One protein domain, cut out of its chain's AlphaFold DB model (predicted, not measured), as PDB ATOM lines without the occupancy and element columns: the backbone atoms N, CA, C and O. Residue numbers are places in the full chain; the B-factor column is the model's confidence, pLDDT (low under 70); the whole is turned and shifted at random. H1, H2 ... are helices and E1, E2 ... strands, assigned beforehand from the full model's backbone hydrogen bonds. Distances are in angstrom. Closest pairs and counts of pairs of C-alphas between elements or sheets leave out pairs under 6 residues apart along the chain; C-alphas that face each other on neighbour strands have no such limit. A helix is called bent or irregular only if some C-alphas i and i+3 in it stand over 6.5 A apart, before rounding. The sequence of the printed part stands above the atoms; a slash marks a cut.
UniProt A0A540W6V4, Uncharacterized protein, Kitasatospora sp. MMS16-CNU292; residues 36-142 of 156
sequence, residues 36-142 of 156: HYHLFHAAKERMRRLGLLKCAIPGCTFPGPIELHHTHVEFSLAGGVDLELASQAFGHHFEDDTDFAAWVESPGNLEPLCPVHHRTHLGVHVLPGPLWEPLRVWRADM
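This is residues 36 to 142 of the 156 residues of an uncharacterized protein of Kitasatospora sp. MMS16-CNU292 (UniProt A0A540W6V4). A short two-stranded ribbon, E1 and E2, lies in the middle, with the long helix H1 on one side of it and H5 and H6 on the other. H2, H3 and H4 gather loosely at one end of the ribbon, and the long loop of residues 50 to 66 bulges at the other. The printed part has 107 residues, with six named helices and two named strands in the order H1 E1 H2 H3 H4 E2 H5 H6 along the chain; of the 56 residues in named elements 48 are in helices, the class is mostly helix, and the ribbon is antiparallel. It is compact, with a radius of gyration of the C-alphas of 14.7 A and spans of 44 by 31 by 21 A.

Start at H1, residues 37 to 49; its closest C-alphas to E1, residues 67 to 70, are Lys 44 and Leu 68, 7.2 A. E1 and E2, residues 110 to 113, are antiparallel; look for N 67 and O 113, 2.8 A apart. H2, residues 75 to 80, is irregular, with C-alphas 76 and 79 7.4 A apart. It only just touches H4, residues 97 to 104, with 3 pairs of C-alphas within 8 A, the closest Phe 75 and Val 104, 6.5 A. H3, residues 83 to 90, is close but not clearly touching H4, closest C-alphas Leu 83 and Phe 100, 7.5 A. H5, residues 115 to 119, comes closest to E1 at the C-alphas of Pro 115 and Glu 67, 6.8 A. H6, residues 129 to 136, is apart from the other named elements. Every O i to N i+4 pair is within hydrogen-bond range in H1, H3, H4 and H5; H2 has 0 of 2 and H6 1 of 4, with O i to N i+3 pairs 2 of 3 and 2 of 5.

Find C-alpha 37 at (18.596, -5.957, -34.056); H1 runs 18.9 A from there. E1 spans 10.1 A and E2 9.6 A. H6 spans 11.7 A, ending at C-alpha 136, (16.166, -26.828, -49.605).

The two C-alphas farthest apart, Asp 96 and Asp 141, are 45.4 A apart. The printed part has no cut; H1 to E1 is a long link of 17 residues. The mean pLDDT of the printed part, the model's own confidence, is 95.6, and no printed residue has a pLDDT under 70.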
ATOM      1  N   HIS A  36      22.359  -4.086 -33.284       95.62
ATOM      2  CA  HIS A  36      22.174  -4.603 -34.639       95.62
ATOM      3  C   HIS A  36      20.795  -5.221 -34.899       95.62
ATOM      4  O   HIS A  36      20.463  -5.467 -36.058       95.62
ATOM      5  N   TYR A  37      19.918  -5.335 -33.896       95.31
ATOM      6  CA  TYR A  37      18.596  -5.957 -34.056       95.31
ATOM      7  C   TYR A  37      17.707  -5.272 -35.114       95.31
ATOM      8  O   TYR A  37      16.846  -5.882 -35.762       95.31
ATOM      9  N   HIS A  38      17.937  -3.982 -35.367       95.94
ATOM     10  CA  HIS A  38      17.270  -3.257 -36.447       95.94
ATOM     11  C   HIS A  38      17.582  -3.832 -37.847       95.94
ATOM     12  O   HIS A  38      16.733  -3.738 -38.741       95.94
ATOM     13  N   LEU A  39      18.751  -4.457 -38.044       97.06
ATOM     14  CA  LEU A  39      19.161  -5.103 -39.295       97.06
ATOM     15  C   LEU A  39      18.292  -6.324 -39.599       97.06
ATOM     16  O   LEU A  39      17.823  -6.466 -40.729       97.06
ATOM     17  N   PHE A  40      17.950  -7.126 -38.592       96.75
ATOM     18  CA  PHE A  40      17.049  -8.265 -38.759       96.75
ATOM     19  C   PHE A  40      15.647  -7.842 -39.180       96.75
ATOM     20  O   PHE A  40      15.047  -8.420 -40.093       96.75
ATOM     21  N   HIS A  41      15.121  -6.781 -38.565       96.50
ATOM     22  CA  HIS A  41      13.842  -6.210 -38.974       96.50
ATOM     23  C   HIS A  41      13.897  -5.647 -40.398       96.50
ATOM     24  O   HIS A  41      12.975  -5.886 -41.187       96.50
ATOM     25  N   ALA A  42      14.984  -4.958 -40.757       97.50
ATOM     26  CA  ALA A  42      15.201  -4.454 -42.107       97.50
ATOM     27  C   ALA A  42      15.301  -5.595 -43.138       97.50
ATOM     28  O   ALA A  42      14.697  -5.502 -44.211       97.50
ATOM     29  N   ALA A  43      15.987  -6.692 -42.804       97.19
ATOM     30  CA  ALA A  43      16.088  -7.895 -43.623       97.19
ATOM     31  C   ALA A  43      14.715  -8.547 -43.827       97.19
ATOM     32  O   ALA A  43      14.316  -8.800 -44.968       97.19
ATOM     33  N   LYS A  44      13.943  -8.729 -42.747       97.31
ATOM     34  CA  LYS A  44      12.580  -9.281 -42.797       97.31
ATOM     35  C   LYS A  44      11.658  -8.444 -43.673       97.31
ATOM     36  O   LYS A  44      10.916  -8.981 -44.496       97.31
ATOM     37  N   GLU A  45      11.701  -7.126 -43.512       97.69
ATOM     38  CA  GLU A  45      10.898  -6.204 -44.310       97.69
ATOM     39  C   GLU A  45      11.338  -6.194 -45.779       97.69
ATOM     40  O   GLU A  45      10.501  -6.226 -46.680       97.69
ATOM     41  N   ARG A  46      12.644  -6.252 -46.056       97.38
ATOM     42  CA  ARG A  46      13.151  -6.399 -47.425       97.38
ATOM     43  C   ARG A  46      12.658  -7.694 -48.071       97.38
ATOM     44  O   ARG A  46      12.157  -7.638 -49.193       97.38
ATOM     45  N   MET A  47      12.745  -8.832 -47.379       97.19
ATOM     46  CA  MET A  47      12.219 -10.110 -47.875       97.19
ATOM     47  C   MET A  47      10.718 -10.024 -48.158       97.19
ATOM     48  O   MET A  47      10.267 -10.500 -49.197       97.19
ATOM     49  N   ARG A  48       9.945  -9.365 -47.283       96.69
ATOM     50  CA  ARG A  48       8.507  -9.139 -47.488       96.69
ATOM     51  C   ARG A  48       8.238  -8.359 -48.770       96.69
ATOM     52  O   ARG A  48       7.469  -8.829 -49.603       96.69
ATOM     53  N   ARG A  49       8.906  -7.215 -48.965       98.00
ATOM     54  CA  ARG A  49       8.750  -6.384 -50.174       98.00
ATOM     55  C   ARG A  49       9.118  -7.124 -51.460       98.00
ATOM     56  O   ARG A  49       8.520  -6.864 -52.496       98.00
ATOM     57  N   LEU A  50      10.090  -8.032 -51.395       97.00
ATOM     58  CA  LEU A  50      10.540  -8.833 -52.537       97.00
ATOM     59  C   LEU A  50       9.695 -10.098 -52.774       97.00
ATOM     60  O   LEU A  50       9.995 -10.857 -53.691       97.00
ATOM     61  N   GLY A  51       8.672 -10.371 -51.954       95.12
ATOM     62  CA  GLY A  51       7.903 -11.620 -52.036       95.12
ATOM     63  C   GLY A  51       8.708 -12.868 -51.643       95.12
ATOM     64  O   GLY A  51       8.353 -13.986 -52.015       95.12
ATOM     65  N   LEU A  52       9.804 -12.680 -50.902       94.69
ATOM     66  CA  LEU A  52      10.714 -13.730 -50.439       94.69
ATOM     67  C   LEU A  52      10.458 -14.144 -48.985       94.69
ATOM     68  O   LEU A  52      11.039 -15.124 -48.533       94.69
ATOM     69  N   LEU A  53       9.586 -13.442 -48.250       96.19
ATOM     70  CA  LEU A  53       9.198 -13.822 -46.886       96.19
ATOM     71  C   LEU A  53       8.203 -14.996 -46.909       96.19
ATOM     72  O   LEU A  53       7.024 -14.849 -46.592       96.19
ATOM     73  N   LYS A  54       8.702 -16.157 -47.321       96.06
ATOM     74  CA  LYS A  54       8.033 -17.460 -47.386       96.06
ATOM     75  C   LYS A  54       8.998 -18.516 -46.855       96.06
ATOM     76  O   LYS A  54      10.201 -18.282 -46.868       96.06
ATOM     77  N   CYS A  55       8.489 -19.654 -46.395       97.06
ATOM     78  CA  CYS A  55       9.358 -20.717 -45.894       97.06
ATOM     79  C   CYS A  55      10.345 -21.157 -46.989       97.06
ATOM     80  O   CYS A  55       9.933 -21.383 -48.127       97.06
ATOM     81  N   ALA A  56      11.624 -21.266 -46.634       95.81
ATOM     82  CA  ALA A  56      12.697 -21.650 -47.547       95.81
ATOM     83  C   ALA A  56      12.599 -23.106 -48.030       95.81
ATOM     84  O   ALA A  56      13.163 -23.437 -49.070       95.81
ATOM     85  N   ILE A  57      11.847 -23.959 -47.324       95.12
ATOM     86  CA  ILE A  57      11.626 -25.351 -47.723       95.12
ATOM     87  C   ILE A  57      10.635 -25.411 -48.902       95.12
ATOM     88  O   ILE A  57       9.477 -24.993 -48.743       95.12
ATOM     89  N   PRO A  58      11.042 -25.927 -50.079       92.81
ATOM     90  CA  PRO A  58      10.176 -26.048 -51.248       92.81
ATOM     91  C   PRO A  58       8.911 -26.859 -50.955       92.81
ATOM     92  O   PRO A  58       8.931 -27.834 -50.213       92.81
ATOM     93  N   GLY A  59       7.785 -26.449 -51.541       89.69
ATOM     94  CA  GLY A  59       6.503 -27.136 -51.349       89.69
ATOM     95  C   GLY A  59       5.850 -26.919 -49.978       89.69
ATOM     96  O   GLY A  59       4.725 -27.366 -49.777       89.69
ATOM     97  N   CYS A  60       6.486 -26.195 -49.052       92.31
ATOM     98  CA  CYS A  60       5.865 -25.837 -47.781       92.31
ATOM     99  C   CYS A  60       4.651 -24.917 -48.001       92.31
ATOM    100  O   CYS A  60       4.783 -23.789 -48.479       92.31
ATOM    101  N   THR A  61       3.464 -25.381 -47.601       91.62
ATOM    102  CA  THR A  61       2.195 -24.634 -47.687       91.62
ATOM    103  C   THR A  61       1.665 -24.203 -46.318       91.62
ATOM    104  O   THR A  61       0.464 -23.978 -46.160       91.62
ATOM    105  N   PHE A  62       2.526 -24.134 -45.298       93.25
ATOM    106  CA  PHE A  62       2.104 -23.765 -43.947       93.25
ATOM    107  C   PHE A  62       1.464 -22.360 -43.941       93.25
ATOM    108  O   PHE A  62       2.109 -21.408 -44.381       93.25
ATOM    109  N   PRO A  63       0.227 -22.197 -43.430       90.81
ATOM    110  CA  PRO A  63      -0.530 -20.949 -43.578       90.81
ATOM    111  C   PRO A  63      -0.208 -19.882 -42.518       90.81
ATOM    112  O   PRO A  63      -0.801 -18.806 -42.534       90.81
ATOM    113  N   GLY A  64       0.665 -20.181 -41.553       91.50
ATOM    114  CA  GLY A  64       0.979 -19.272 -40.449       91.50
ATOM    115  C   GLY A  64       2.146 -18.314 -40.725       91.50
ATOM    116  O   GLY A  64       2.636 -18.217 -41.852       91.50
ATOM    117  N   PRO A  65       2.591 -17.569 -39.696       95.75
ATOM    118  CA  PRO A  65       3.592 -16.524 -39.863       95.75
ATOM    119  C   PRO A  65       4.947 -17.101 -40.271       95.75
ATOM    120  O   PRO A  65       5.292 -18.214 -39.892       95.75
ATOM    121  N   ILE A  66       5.738 -16.306 -40.989       97.81
ATOM    122  CA  ILE A  66       7.138 -16.620 -41.278       97.81
ATOM    123  C   ILE A  66       8.046 -15.942 -40.246       97.81
ATOM    124  O   ILE A  66       7.949 -14.736 -39.962       97.81
ATOM    125  N   GLU A  67       8.925 -16.754 -39.678       97.50
ATOM    126  CA  GLU A  67       9.989 -16.400 -38.747       97.50
ATOM    127  C   GLU A  67      11.302 -16.295 -39.535       97.50
ATOM    128  O   GLU A  67      11.415 -16.868 -40.615       97.50
ATOM    129  N   LEU A  68      12.270 -15.526 -39.038       97.75
ATOM    130  CA  LEU A  68      13.632 -15.610 -39.560       97.75
ATOM    131  C   LEU A  68      14.476 -16.377 -38.545       97.75
ATOM    132  O   LEU A  68      14.341 -16.145 -37.341       97.75
ATOM    133  N   HIS A  69      15.314 -17.262 -39.057       98.06
ATOM    134  CA  HIS A  69      16.254 -18.099 -38.324       98.06
ATOM    135  C   HIS A  69      17.688 -17.693 -38.670       98.06
ATOM    136  O   HIS A  69      17.941 -17.321 -39.820       98.06
ATOM    137  N   HIS A  70      18.611 -17.782 -37.708       98.12
ATOM    138  CA  HIS A  70      20.026 -17.553 -37.963       98.12
ATOM    139  C   HIS A  70      20.708 -18.816 -38.509       98.12
ATOM    140  O   HIS A  70      20.916 -19.777 -37.781       98.12
ATOM    141  N   THR A  71      21.060 -18.818 -39.790       96.62
ATOM    142  CA  THR A  71      21.418 -20.024 -40.557       96.62
ATOM    143  C   THR A  71      22.754 -20.652 -40.166       96.62
ATOM    144  O   THR A  71      22.886 -21.872 -40.191       96.62
ATOM    145  N   HIS A  72      23.760 -19.842 -39.852       96.56
ATOM    146  CA  HIS A  72      25.124 -20.311 -39.605       96.56
ATOM    147  C   HIS A  72      25.533 -20.142 -38.147       96.56
ATOM    148  O   HIS A  72      26.091 -21.060 -37.549       96.56
ATOM    149  N   VAL A  73      25.250 -18.973 -37.571       97.44
ATOM    150  CA  VAL A  73      25.557 -18.663 -36.174       97.44
ATOM    151  C   VAL A  73      24.332 -18.047 -35.525       97.44
ATOM    152  O   VAL A  73      23.904 -16.962 -35.914       97.44
ATOM    153  N   GLU A  74      23.791 -18.723 -34.515       97.00
ATOM    154  CA  GLU A  74      22.720 -18.175 -33.689       97.00
ATOM    155  C   GLU A  74      23.190 -16.966 -32.888       97.00
ATOM    156  O   GLU A  74      24.289 -16.972 -32.332       97.00
ATOM    157  N   PHE A  75      22.319 -15.963 -32.757       96.75
ATOM    158  CA  PHE A  75      22.573 -14.771 -31.942       96.75
ATOM    159  C   PHE A  75      23.114 -15.124 -30.548       96.75
ATOM    160  O   PHE A  75      24.106 -14.562 -30.092       96.75
ATOM    161  N   SER A  76      22.512 -16.121 -29.892       96.25
ATOM    162  CA  SER A  76      22.903 -16.557 -28.548       96.25
ATOM    163  C   SER A  76      24.282 -17.219 -28.479       96.25
ATOM    164  O   SER A  76      24.843 -17.341 -27.394       96.25
ATOM    165  N   LEU A  77      24.833 -17.658 -29.611       97.25
ATOM    166  CA  LEU A  77      26.146 -18.295 -29.703       97.25
ATOM    167  C   LEU A  77      27.235 -17.334 -30.191       97.25
ATOM    168  O   LEU A  77      28.411 -17.680 -30.094       97.25
ATOM    169  N   ALA A  78      26.871 -16.142 -30.677       96.44
ATOM    170  CA  ALA A  78      27.789 -15.216 -31.335       96.44
ATOM    171  C   ALA A  78      29.017 -14.868 -30.476       96.44
ATOM    172  O   ALA A  78      30.138 -14.906 -30.970       96.44
ATOM    173  N   GLY A  79      28.833 -14.638 -29.169       95.69
ATOM    174  CA  GLY A  79      29.932 -14.320 -28.243       95.69
ATOM    175  C   GLY A  79      30.922 -15.466 -27.977       95.69
ATOM    176  O   GLY A  79      31.901 -15.269 -27.263       95.69
ATOM    177  N   GLY A  80      30.666 -16.669 -28.498       96.56
ATOM    178  CA  GLY A  80      31.573 -17.818 -28.421       96.56
ATOM    179  C   GLY A  80      32.340 -18.101 -29.717       96.56
ATOM    180  O   GLY A  80      33.010 -19.130 -29.795       96.56
ATOM    181  N   VAL A  81      32.208 -17.252 -30.739       97.75
ATOM    182  CA  VAL A  81      32.783 -17.484 -32.069       97.75
ATOM    183  C   VAL A  81      34.180 -16.878 -32.189       97.75
ATOM    184  O   VAL A  81      34.414 -15.735 -31.818       97.75
ATOM    185  N   ASP A  82      35.103 -17.650 -32.762       97.88
ATOM    186  CA  ASP A  82      36.396 -17.157 -33.233       97.88
ATOM    187  C   ASP A  82      36.237 -16.552 -34.638       97.88
ATOM    188  O   ASP A  82      35.790 -17.233 -35.570       97.88
ATOM    189  N   LEU A  83      36.587 -15.273 -34.791       97.81
ATOM    190  CA  LEU A  83      36.353 -14.525 -36.029       97.81
ATOM    191  C   LEU A  83      37.216 -14.993 -37.203       97.81
ATOM    192  O   LEU A  83      36.769 -14.923 -38.353       97.81
ATOM    193  N   GLU A  84      38.431 -15.486 -36.951       97.19
ATOM    194  CA  GLU A  84      39.305 -15.991 -38.010       97.19
ATOM    195  C   GLU A  84      38.744 -17.304 -38.562       97.19
ATOM    196  O   GLU A  84      38.631 -17.478 -39.780       97.19
ATOM    197  N   LEU A  85      38.306 -18.200 -37.674       98.06
ATOM    198  CA  LEU A  85      37.663 -19.450 -38.074       98.06
ATOM    199  C   LEU A  85      36.327 -19.204 -38.780       98.06
ATOM    200  O   LEU A  85      36.053 -19.838 -39.800       98.06
ATOM    201  N   ALA A  86      35.512 -18.266 -38.291       97.38
ATOM    202  CA  ALA A  86      34.257 -17.896 -38.941       97.38
ATOM    203  C   ALA A  86      34.489 -17.319 -40.345       97.38
ATOM    204  O   ALA A  86      33.806 -17.705 -41.296       97.38
ATOM    205  N   SER A  87      35.492 -16.449 -40.493       96.69
ATOM    206  CA  SER A  87      35.900 -15.881 -41.782       96.69
ATOM    207  C   SER A  87      36.246 -16.981 -42.791       96.69
ATOM    208  O   SER A  87      35.748 -16.985 -43.919       96.69
ATOM    209  N   GLN A  88      37.035 -17.976 -42.370       97.00
ATOM    210  CA  GLN A  88      37.411 -19.116 -43.209       97.00
ATOM    211  C   GLN A  88      36.217 -20.017 -43.553       97.00
ATOM    212  O   GLN A  88      36.056 -20.405 -44.709       97.00
ATOM    213  N   ALA A  89      35.382 -20.347 -42.565       96.69
ATOM    214  CA  ALA A  89      34.264 -21.270 -42.734       96.69
ATOM    215  C   ALA A  89      33.161 -20.705 -43.641       96.69
ATOM    216  O   ALA A  89      32.581 -21.445 -44.436       96.69
ATOM    217  N   PHE A  90      32.884 -19.404 -43.535       95.25
ATOM    218  CA  PHE A  90      31.774 -18.756 -44.240       95.25
ATOM    219  C   PHE A  90      32.218 -17.912 -45.440       95.25
ATOM    220  O   PHE A  90      31.376 -17.359 -46.143       95.25
ATOM    221  N   GLY A  91      33.525 -17.829 -45.715       95.00
ATOM    222  CA  GLY A  91      34.059 -17.051 -46.837       95.00
ATOM    223  C   GLY A  91      33.860 -15.542 -46.668       95.00
ATOM    224  O   GLY A  91      33.674 -14.826 -47.653       95.00
ATOM    225  N   HIS A  92      33.880 -15.072 -45.422       94.00
ATOM    226  CA  HIS A  92      33.772 -13.664 -45.051       94.00
ATOM    227  C   HIS A  92      35.109 -13.144 -44.513       94.00
ATOM    228  O   HIS A  92      36.033 -13.913 -44.263       94.00
ATOM    229  N   HIS A  93      35.223 -11.830 -44.363       95.62
ATOM    230  CA  HIS A  93      36.313 -11.203 -43.630       95.62
ATOM    231  C   HIS A  93      35.680 -10.304 -42.579       95.62
ATOM    232  O   HIS A  93      35.029  -9.334 -42.958       95.62
ATOM    233  N   PHE A  94      35.827 -10.671 -41.307       96.81
ATOM    234  CA  PHE A  94      35.328  -9.881 -40.185       96.81
ATOM    235  C   PHE A  94      36.463  -9.048 -39.600       96.81
ATOM    236  O   PHE A  94      37.507  -9.598 -39.242       96.81
ATOM    237  N   GLU A  95      36.269  -7.732 -39.523       95.75
ATOM    238  CA  GLU A  95      37.288  -6.824 -38.978       95.75
ATOM    239  C   GLU A  95      37.349  -6.888 -37.445       95.75
ATOM    240  O   GLU A  95      38.435  -6.881 -36.861       95.75
ATOM    241  N   ASP A  96      36.184  -6.971 -36.798       96.62
ATOM    242  CA  ASP A  96      36.026  -7.027 -35.346       96.62
ATOM    243  C   ASP A  96      34.668  -7.636 -34.929       96.62
ATOM    244  O   ASP A  96      33.846  -8.029 -35.764       96.62
ATOM    245  N   ASP A  97      34.428  -7.711 -33.615       95.50
ATOM    246  CA  ASP A  97      33.186  -8.245 -33.039       95.50
ATOM    247  C   ASP A  97      31.941  -7.440 -33.448       95.50
ATOM    248  O   ASP A  97      30.844  -7.995 -33.504       95.50
ATOM    249  N   THR A  98      32.083  -6.140 -33.727       95.38
ATOM    250  CA  THR A  98      30.955  -5.282 -34.122       95.38
ATOM    251  C   THR A  98      30.519  -5.602 -35.546       95.38
ATOM    252  O   THR A  98      29.326  -5.751 -35.810       95.38
ATOM    253  N   ASP A  99      31.476  -5.750 -36.460       96.31
ATOM    254  CA  ASP A  99      31.217  -6.185 -37.834       96.31
ATOM    255  C   ASP A  99      30.600  -7.594 -37.869       96.31
ATOM    256  O   ASP A  99      29.573  -7.827 -38.514       96.31
ATOM    257  N   PHE A 100      31.143  -8.522 -37.075       97.38
ATOM    258  CA  PHE A 100      30.584  -9.866 -36.951       97.38
ATOM    259  C   PHE A 100      29.154  -9.868 -36.387       97.38
ATOM    260  O   PHE A 100      28.268 -10.501 -36.965       97.38
ATOM    261  N   ALA A 101      28.890  -9.130 -35.304       95.81
ATOM    262  CA  ALA A 101      27.548  -9.009 -34.731       95.81
ATOM    263  C   ALA A 101      26.548  -8.405 -35.732       95.81
ATOM    264  O   ALA A 101      25.410  -8.869 -35.839       95.81
ATOM    265  N   ALA A 102      26.983  -7.427 -36.532       96.69
ATOM    266  CA  ALA A 102      26.164  -6.872 -37.602       96.69
ATOM    267  C   ALA A 102      25.834  -7.919 -38.677       96.69
ATOM    268  O   ALA A 102      24.694  -7.970 -39.153       96.69
ATOM    269  N   TRP A 103      26.796  -8.768 -39.053       97.50
ATOM    270  CA  TRP A 103      26.576  -9.867 -39.996       97.50
ATOM    271  C   TRP A 103      25.615 -10.927 -39.449       97.50
ATOM    272  O   TRP A 103      24.731 -11.372 -40.187       97.50
ATOM    273  N   VAL A 104      25.731 -11.287 -38.163       97.56
ATOM    274  CA  VAL A 104      24.840 -12.261 -37.507       97.56
ATOM    275  C   VAL A 104      23.371 -11.869 -37.692       97.56
ATOM    276  O   VAL A 104      22.548 -12.719 -38.025       97.56
ATOM    277  N   GLU A 105      23.054 -10.581 -37.575       97.19
ATOM    278  CA  GLU A 105      21.702 -10.020 -37.702       97.19
ATOM    279  C   GLU A 105      21.312  -9.639 -39.154       97.19
ATOM    280  O   GLU A 105      20.261  -9.031 -39.388       97.19
ATOM    281  N   SER A 106      22.129  -9.984 -40.159       95.69
ATOM    282  CA  SER A 106      21.999  -9.512 -41.548       95.69
ATOM    283  C   SER A 106      21.667 -10.610 -42.574       95.69
ATOM    284  O   SER A 106      21.849 -11.805 -42.330       95.69
ATOM    285  N   PRO A 107      21.187 -10.239 -43.785       92.75
ATOM    286  CA  PRO A 107      21.061 -11.188 -44.890       92.75
ATOM    287  C   PRO A 107      22.396 -11.893 -45.172       92.75
ATOM    288  O   PRO A 107      23.429 -11.238 -45.252       92.75
ATOM    289  N   GLY A 108      22.355 -13.210 -45.364       91.88
ATOM    290  CA  GLY A 108      23.544 -14.070 -45.413       91.88
ATOM    291  C   GLY A 108      23.584 -15.036 -44.232       91.88
ATOM    292  O   GLY A 108      23.842 -16.213 -44.436       91.88
ATOM    293  N   ASN A 109      23.183 -14.577 -43.043       97.75
ATOM    294  CA  ASN A 109      22.959 -15.433 -41.880       97.75
ATOM    295  C   ASN A 109      21.467 -15.584 -41.545       97.75
ATOM    296  O   ASN A 109      21.141 -16.150 -40.518       97.75
ATOM    297  N   LEU A 110      20.536 -15.087 -42.368       98.06
ATOM    298  CA  LEU A 110      19.097 -15.132 -42.078       98.06
ATOM    299  C   LEU A 110      18.301 -15.916 -43.119       98.06
ATOM    300  O   LEU A 110      18.328 -15.588 -44.308       98.06
ATOM    301  N   GLU A 111      17.487 -16.857 -42.642       97.44
ATOM    302  CA  GLU A 111      16.613 -17.687 -43.468       97.44
ATOM    303  C   GLU A 111      15.141 -17.590 -43.030       97.44
ATOM    304  O   GLU A 111      14.837 -17.736 -41.843       97.44
ATOM    305  N   PRO A 112      14.196 -17.363 -43.962       97.75
ATOM    306  CA  PRO A 112      12.776 -17.355 -43.646       97.75
ATOM    307  C   PRO A 112      12.213 -18.776 -43.505       97.75
ATOM    308  O   PRO A 112      12.179 -19.548 -44.459       97.75
ATOM    309  N   LEU A 113      11.677 -19.109 -42.332       98.25
ATOM    310  CA  LEU A 113      11.112 -20.424 -42.020       98.25
ATOM    311  C   LEU A 113       9.706 -20.308 -41.424       98.25
ATOM    312  O   LEU A 113       9.355 -19.327 -40.769       98.25
ATOM    313  N   CYS A 114       8.870 -21.322 -41.653       97.81
ATOM    314  CA  CYS A 114       7.630 -21.460 -40.891       97.81
ATOM    315  C   CYS A 114       7.933 -22.033 -39.489       97.81
ATOM    316  O   CYS A 114       8.962 -22.681 -39.313       97.81
ATOM    317  N   PRO A 115       7.037 -21.886 -38.497       97.56
ATOM    318  CA  PRO A 115       7.238 -22.401 -37.145       97.56
ATOM    319  C   PRO A 115       7.546 -23.900 -37.073       97.56
ATOM    320  O   PRO A 115       8.267 -24.314 -36.171       97.56
ATOM    321  N   VAL A 116       7.031 -24.698 -38.019       95.44
ATOM    322  CA  VAL A 116       7.334 -26.136 -38.123       95.44
ATOM    323  C   VAL A 116       8.802 -26.337 -38.492       95.44
ATOM    324  O   VAL A 116       9.560 -26.880 -37.698       95.44
ATOM    325  N   HIS A 117       9.229 -25.814 -39.642       96.69
ATOM    326  CA  HIS A 117      10.614 -25.943 -40.103       96.69
ATOM    327  C   HIS A 117      11.617 -25.102 -39.303       96.69
ATOM    328  O   HIS A 117      12.818 -25.273 -39.464       96.69
ATOM    329  N   HIS A 118      11.156 -24.216 -38.424       98.00
ATOM    330  CA  HIS A 118      12.026 -23.503 -37.502       98.00
ATOM    331  C   HIS A 118      12.205 -24.279 -36.188       98.00
ATOM    332  O   HIS A 118      13.324 -24.647 -35.850       98.00
ATOM    333  N   ARG A 119      11.124 -24.546 -35.436       95.31
ATOM    334  CA  ARG A 119      11.205 -24.857 -33.992       95.31
ATOM    335  C   ARG A 119      10.673 -26.228 -33.572       95.31
ATOM    336  O   ARG A 119      10.782 -26.564 -32.395       95.31
ATOM    337  N   THR A 120      10.034 -26.991 -34.457       92.62
ATOM    338  CA  THR A 120       9.501 -28.313 -34.078       92.62
ATOM    339  C   THR A 120      10.525 -29.418 -34.347       92.62
ATOM    340  O   THR A 120      11.665 -29.154 -34.710       92.62
ATOM    341  N   HIS A 121      10.119 -30.675 -34.176       88.88
ATOM    342  CA  HIS A 121      10.956 -31.856 -34.401       88.88
ATOM    343  C   HIS A 121      11.405 -32.046 -35.864       88.88
ATOM    344  O   HIS A 121      12.329 -32.809 -36.110       88.88
ATOM    345  N   LEU A 122      10.775 -31.352 -36.820       90.31
ATOM    346  CA  LEU A 122      11.211 -31.275 -38.225       90.31
ATOM    347  C   LEU A 122      11.906 -29.944 -38.542       90.31
ATOM    348  O   LEU A 122      12.060 -29.575 -39.705       90.31
ATOM    349  N   GLY A 123      12.235 -29.174 -37.507       95.00
ATOM    350  CA  GLY A 123      12.838 -27.865 -37.639       95.00
ATOM    351  C   GLY A 123      14.356 -27.907 -37.639       95.00
ATOM    352  O   GLY A 123      14.967 -28.848 -37.131       95.00
ATOM    353  N   VAL A 124      14.953 -26.838 -38.157       96.62
ATOM    354  CA  VAL A 124      16.407 -26.617 -38.189       96.62
ATOM    355  C   VAL A 124      17.075 -26.713 -36.816       96.62
ATOM    356  O   VAL A 124      18.204 -27.169 -36.709       96.62
ATOM    357  N   HIS A 125      16.356 -26.363 -35.745       95.75
ATOM    358  CA  HIS A 125      16.856 -26.477 -34.368       95.75
ATOM    359  C   HIS A 125      16.939 -27.917 -33.844       95.75
ATOM    360  O   HIS A 125      17.448 -28.137 -32.747       95.75
ATOM    361  N   VAL A 126      16.398 -28.895 -34.578       93.12
ATOM    362  CA  VAL A 126      16.311 -30.297 -34.137       93.12
ATOM    363  C   VAL A 126      16.954 -31.255 -35.134       93.12
ATOM    364  O   VAL A 126      17.639 -32.191 -34.718       93.12
ATOM    365  N   LEU A 127      16.742 -31.053 -36.437       93.06
ATOM    366  CA  LEU A 127      17.316 -31.923 -37.459       93.06
ATOM    367  C   LEU A 127      18.825 -31.670 -37.608       93.06
ATOM    368  O   LEU A 127      19.242 -30.520 -37.738       93.06
ATOM    369  N   PRO A 128      19.664 -32.722 -37.647       92.44
ATOM    370  CA  PRO A 128      21.088 -32.553 -37.889       92.44
ATOM    371  C   PRO A 128      21.332 -32.035 -39.312       92.44
ATOM    372  O   PRO A 128      20.597 -32.375 -40.240       92.44
ATOM    373  N   GLY A 129      22.414 -31.272 -39.495       93.56
ATOM    374  CA  GLY A 129      22.781 -30.651 -40.776       93.56
ATOM    375  C   GLY A 129      22.654 -31.571 -42.003       93.56
ATOM    376  O   GLY A 129      22.010 -31.172 -42.968       93.56
ATOM    377  N   PRO A 130      23.151 -32.824 -41.979       93.31
ATOM    378  CA  PRO A 130      23.009 -33.746 -43.111       93.31
ATOM    379  C   PRO A 130      21.568 -34.092 -43.520       93.31
ATOM    380  O   PRO A 130      21.357 -34.502 -44.656       93.31
ATOM    381  N   LEU A 131      20.587 -33.938 -42.626       93.81
ATOM    382  CA  LEU A 131      19.163 -34.118 -42.933       93.81
ATOM    383  C   LEU A 131      18.476 -32.787 -43.249       93.81
ATOM    384  O   LEU A 131      17.582 -32.748 -44.089       93.81
ATOM    385  N   TRP A 132      18.904 -31.702 -42.599       95.56
ATOM    386  CA  TRP A 132      18.345 -30.367 -42.792       95.56
ATOM    387  C   TRP A 132      18.758 -29.736 -44.130       95.56
ATOM    388  O   TRP A 132      17.902 -29.303 -44.899       95.56
ATOM    389  N   GLU A 133      20.056 -29.719 -44.438       95.69
ATOM    390  CA  GLU A 133      20.604 -29.033 -45.614       95.69
ATOM    391  C   GLU A 133      19.960 -29.478 -46.941       95.69
ATOM    392  O   GLU A 133      19.565 -28.612 -47.734       95.69
ATOM    393  N   PRO A 134      19.755 -30.788 -47.198       95.50
ATOM    394  CA  PRO A 134      19.134 -31.240 -48.438       95.50
ATOM    395  C   PRO A 134      17.677 -30.803 -48.614       95.50
ATOM    396  O   PRO A 134      17.224 -30.736 -49.756       95.50
ATOM    397  N   LEU A 135      16.936 -30.470 -47.543       94.50
ATOM    398  CA  LEU A 135      15.515 -30.097 -47.638       94.50
ATOM    399  C   LEU A 135      15.275 -28.914 -48.583       94.50
ATOM    400  O   LEU A 135      14.227 -28.845 -49.218       94.50
ATOM    401  N   ARG A 136      16.250 -28.011 -48.727       93.50
ATOM    402  CA  ARG A 136      16.166 -26.828 -49.605       93.50
ATOM    403  C   ARG A 136      16.115 -27.169 -51.092       93.50
ATOM    404  O   ARG A 136      15.647 -26.364 -51.895       93.50
ATOM    405  N   VAL A 137      16.620 -28.341 -51.462       94.81
ATOM    406  CA  VAL A 137      16.786 -28.779 -52.856       94.81
ATOM    407  C   VAL A 137      16.230 -30.183 -53.095       94.81
ATOM    408  O   VAL A 137      16.452 -30.765 -54.157       94.81
ATOM    409  N   TRP A 138      15.518 -30.736 -52.111       94.44
ATOM    410  CA  TRP A 138      15.016 -32.097 -52.175       94.44
ATOM    411  C   TRP A 138      13.971 -32.249 -53.277       94.44
ATOM    412  O   TRP A 138      13.141 -31.365 -53.512       94.44
ATOM    413  N   ARG A 139      14.005 -33.389 -53.965       92.50
ATOM    414  CA  ARG A 139      13.033 -33.666 -55.017       92.50
ATOM    415  C   ARG A 139      11.656 -33.908 -54.405       92.50
ATOM    416  O   ARG A 139      11.509 -34.697 -53.480       92.50
ATOM    417  N   ALA A 140      10.637 -33.279 -54.982       88.50
ATOM    418  CA  ALA A 140       9.258 -33.397 -54.509       88.50
ATOM    419  C   ALA A 140       8.625 -34.784 -54.747       88.50
ATOM    420  O   ALA A 140       7.558 -35.059 -54.208       88.50
ATOM    421  N   ASP A 141       9.244 -35.644 -55.562       91.62
ATOM    422  CA  ASP A 141       8.775 -37.004 -55.854       91.62
ATOM    423  C   ASP A 141       9.413 -38.085 -54.965       91.62
ATOM    424  O   ASP A 141       9.176 -39.272 -55.178       91.62
ATOM    425  N   MET A 142      10.205 -37.685 -53.968       91.12
ATOM    426  CA  MET A 142      10.833 -38.579 -52.998       91.12
ATOM    427  C   MET A 142      10.281 -38.331 -51.592       91.12
ATOM    428  O   MET A 142       9.882 -37.214 -51.259       91.12
TER     429      MET A 142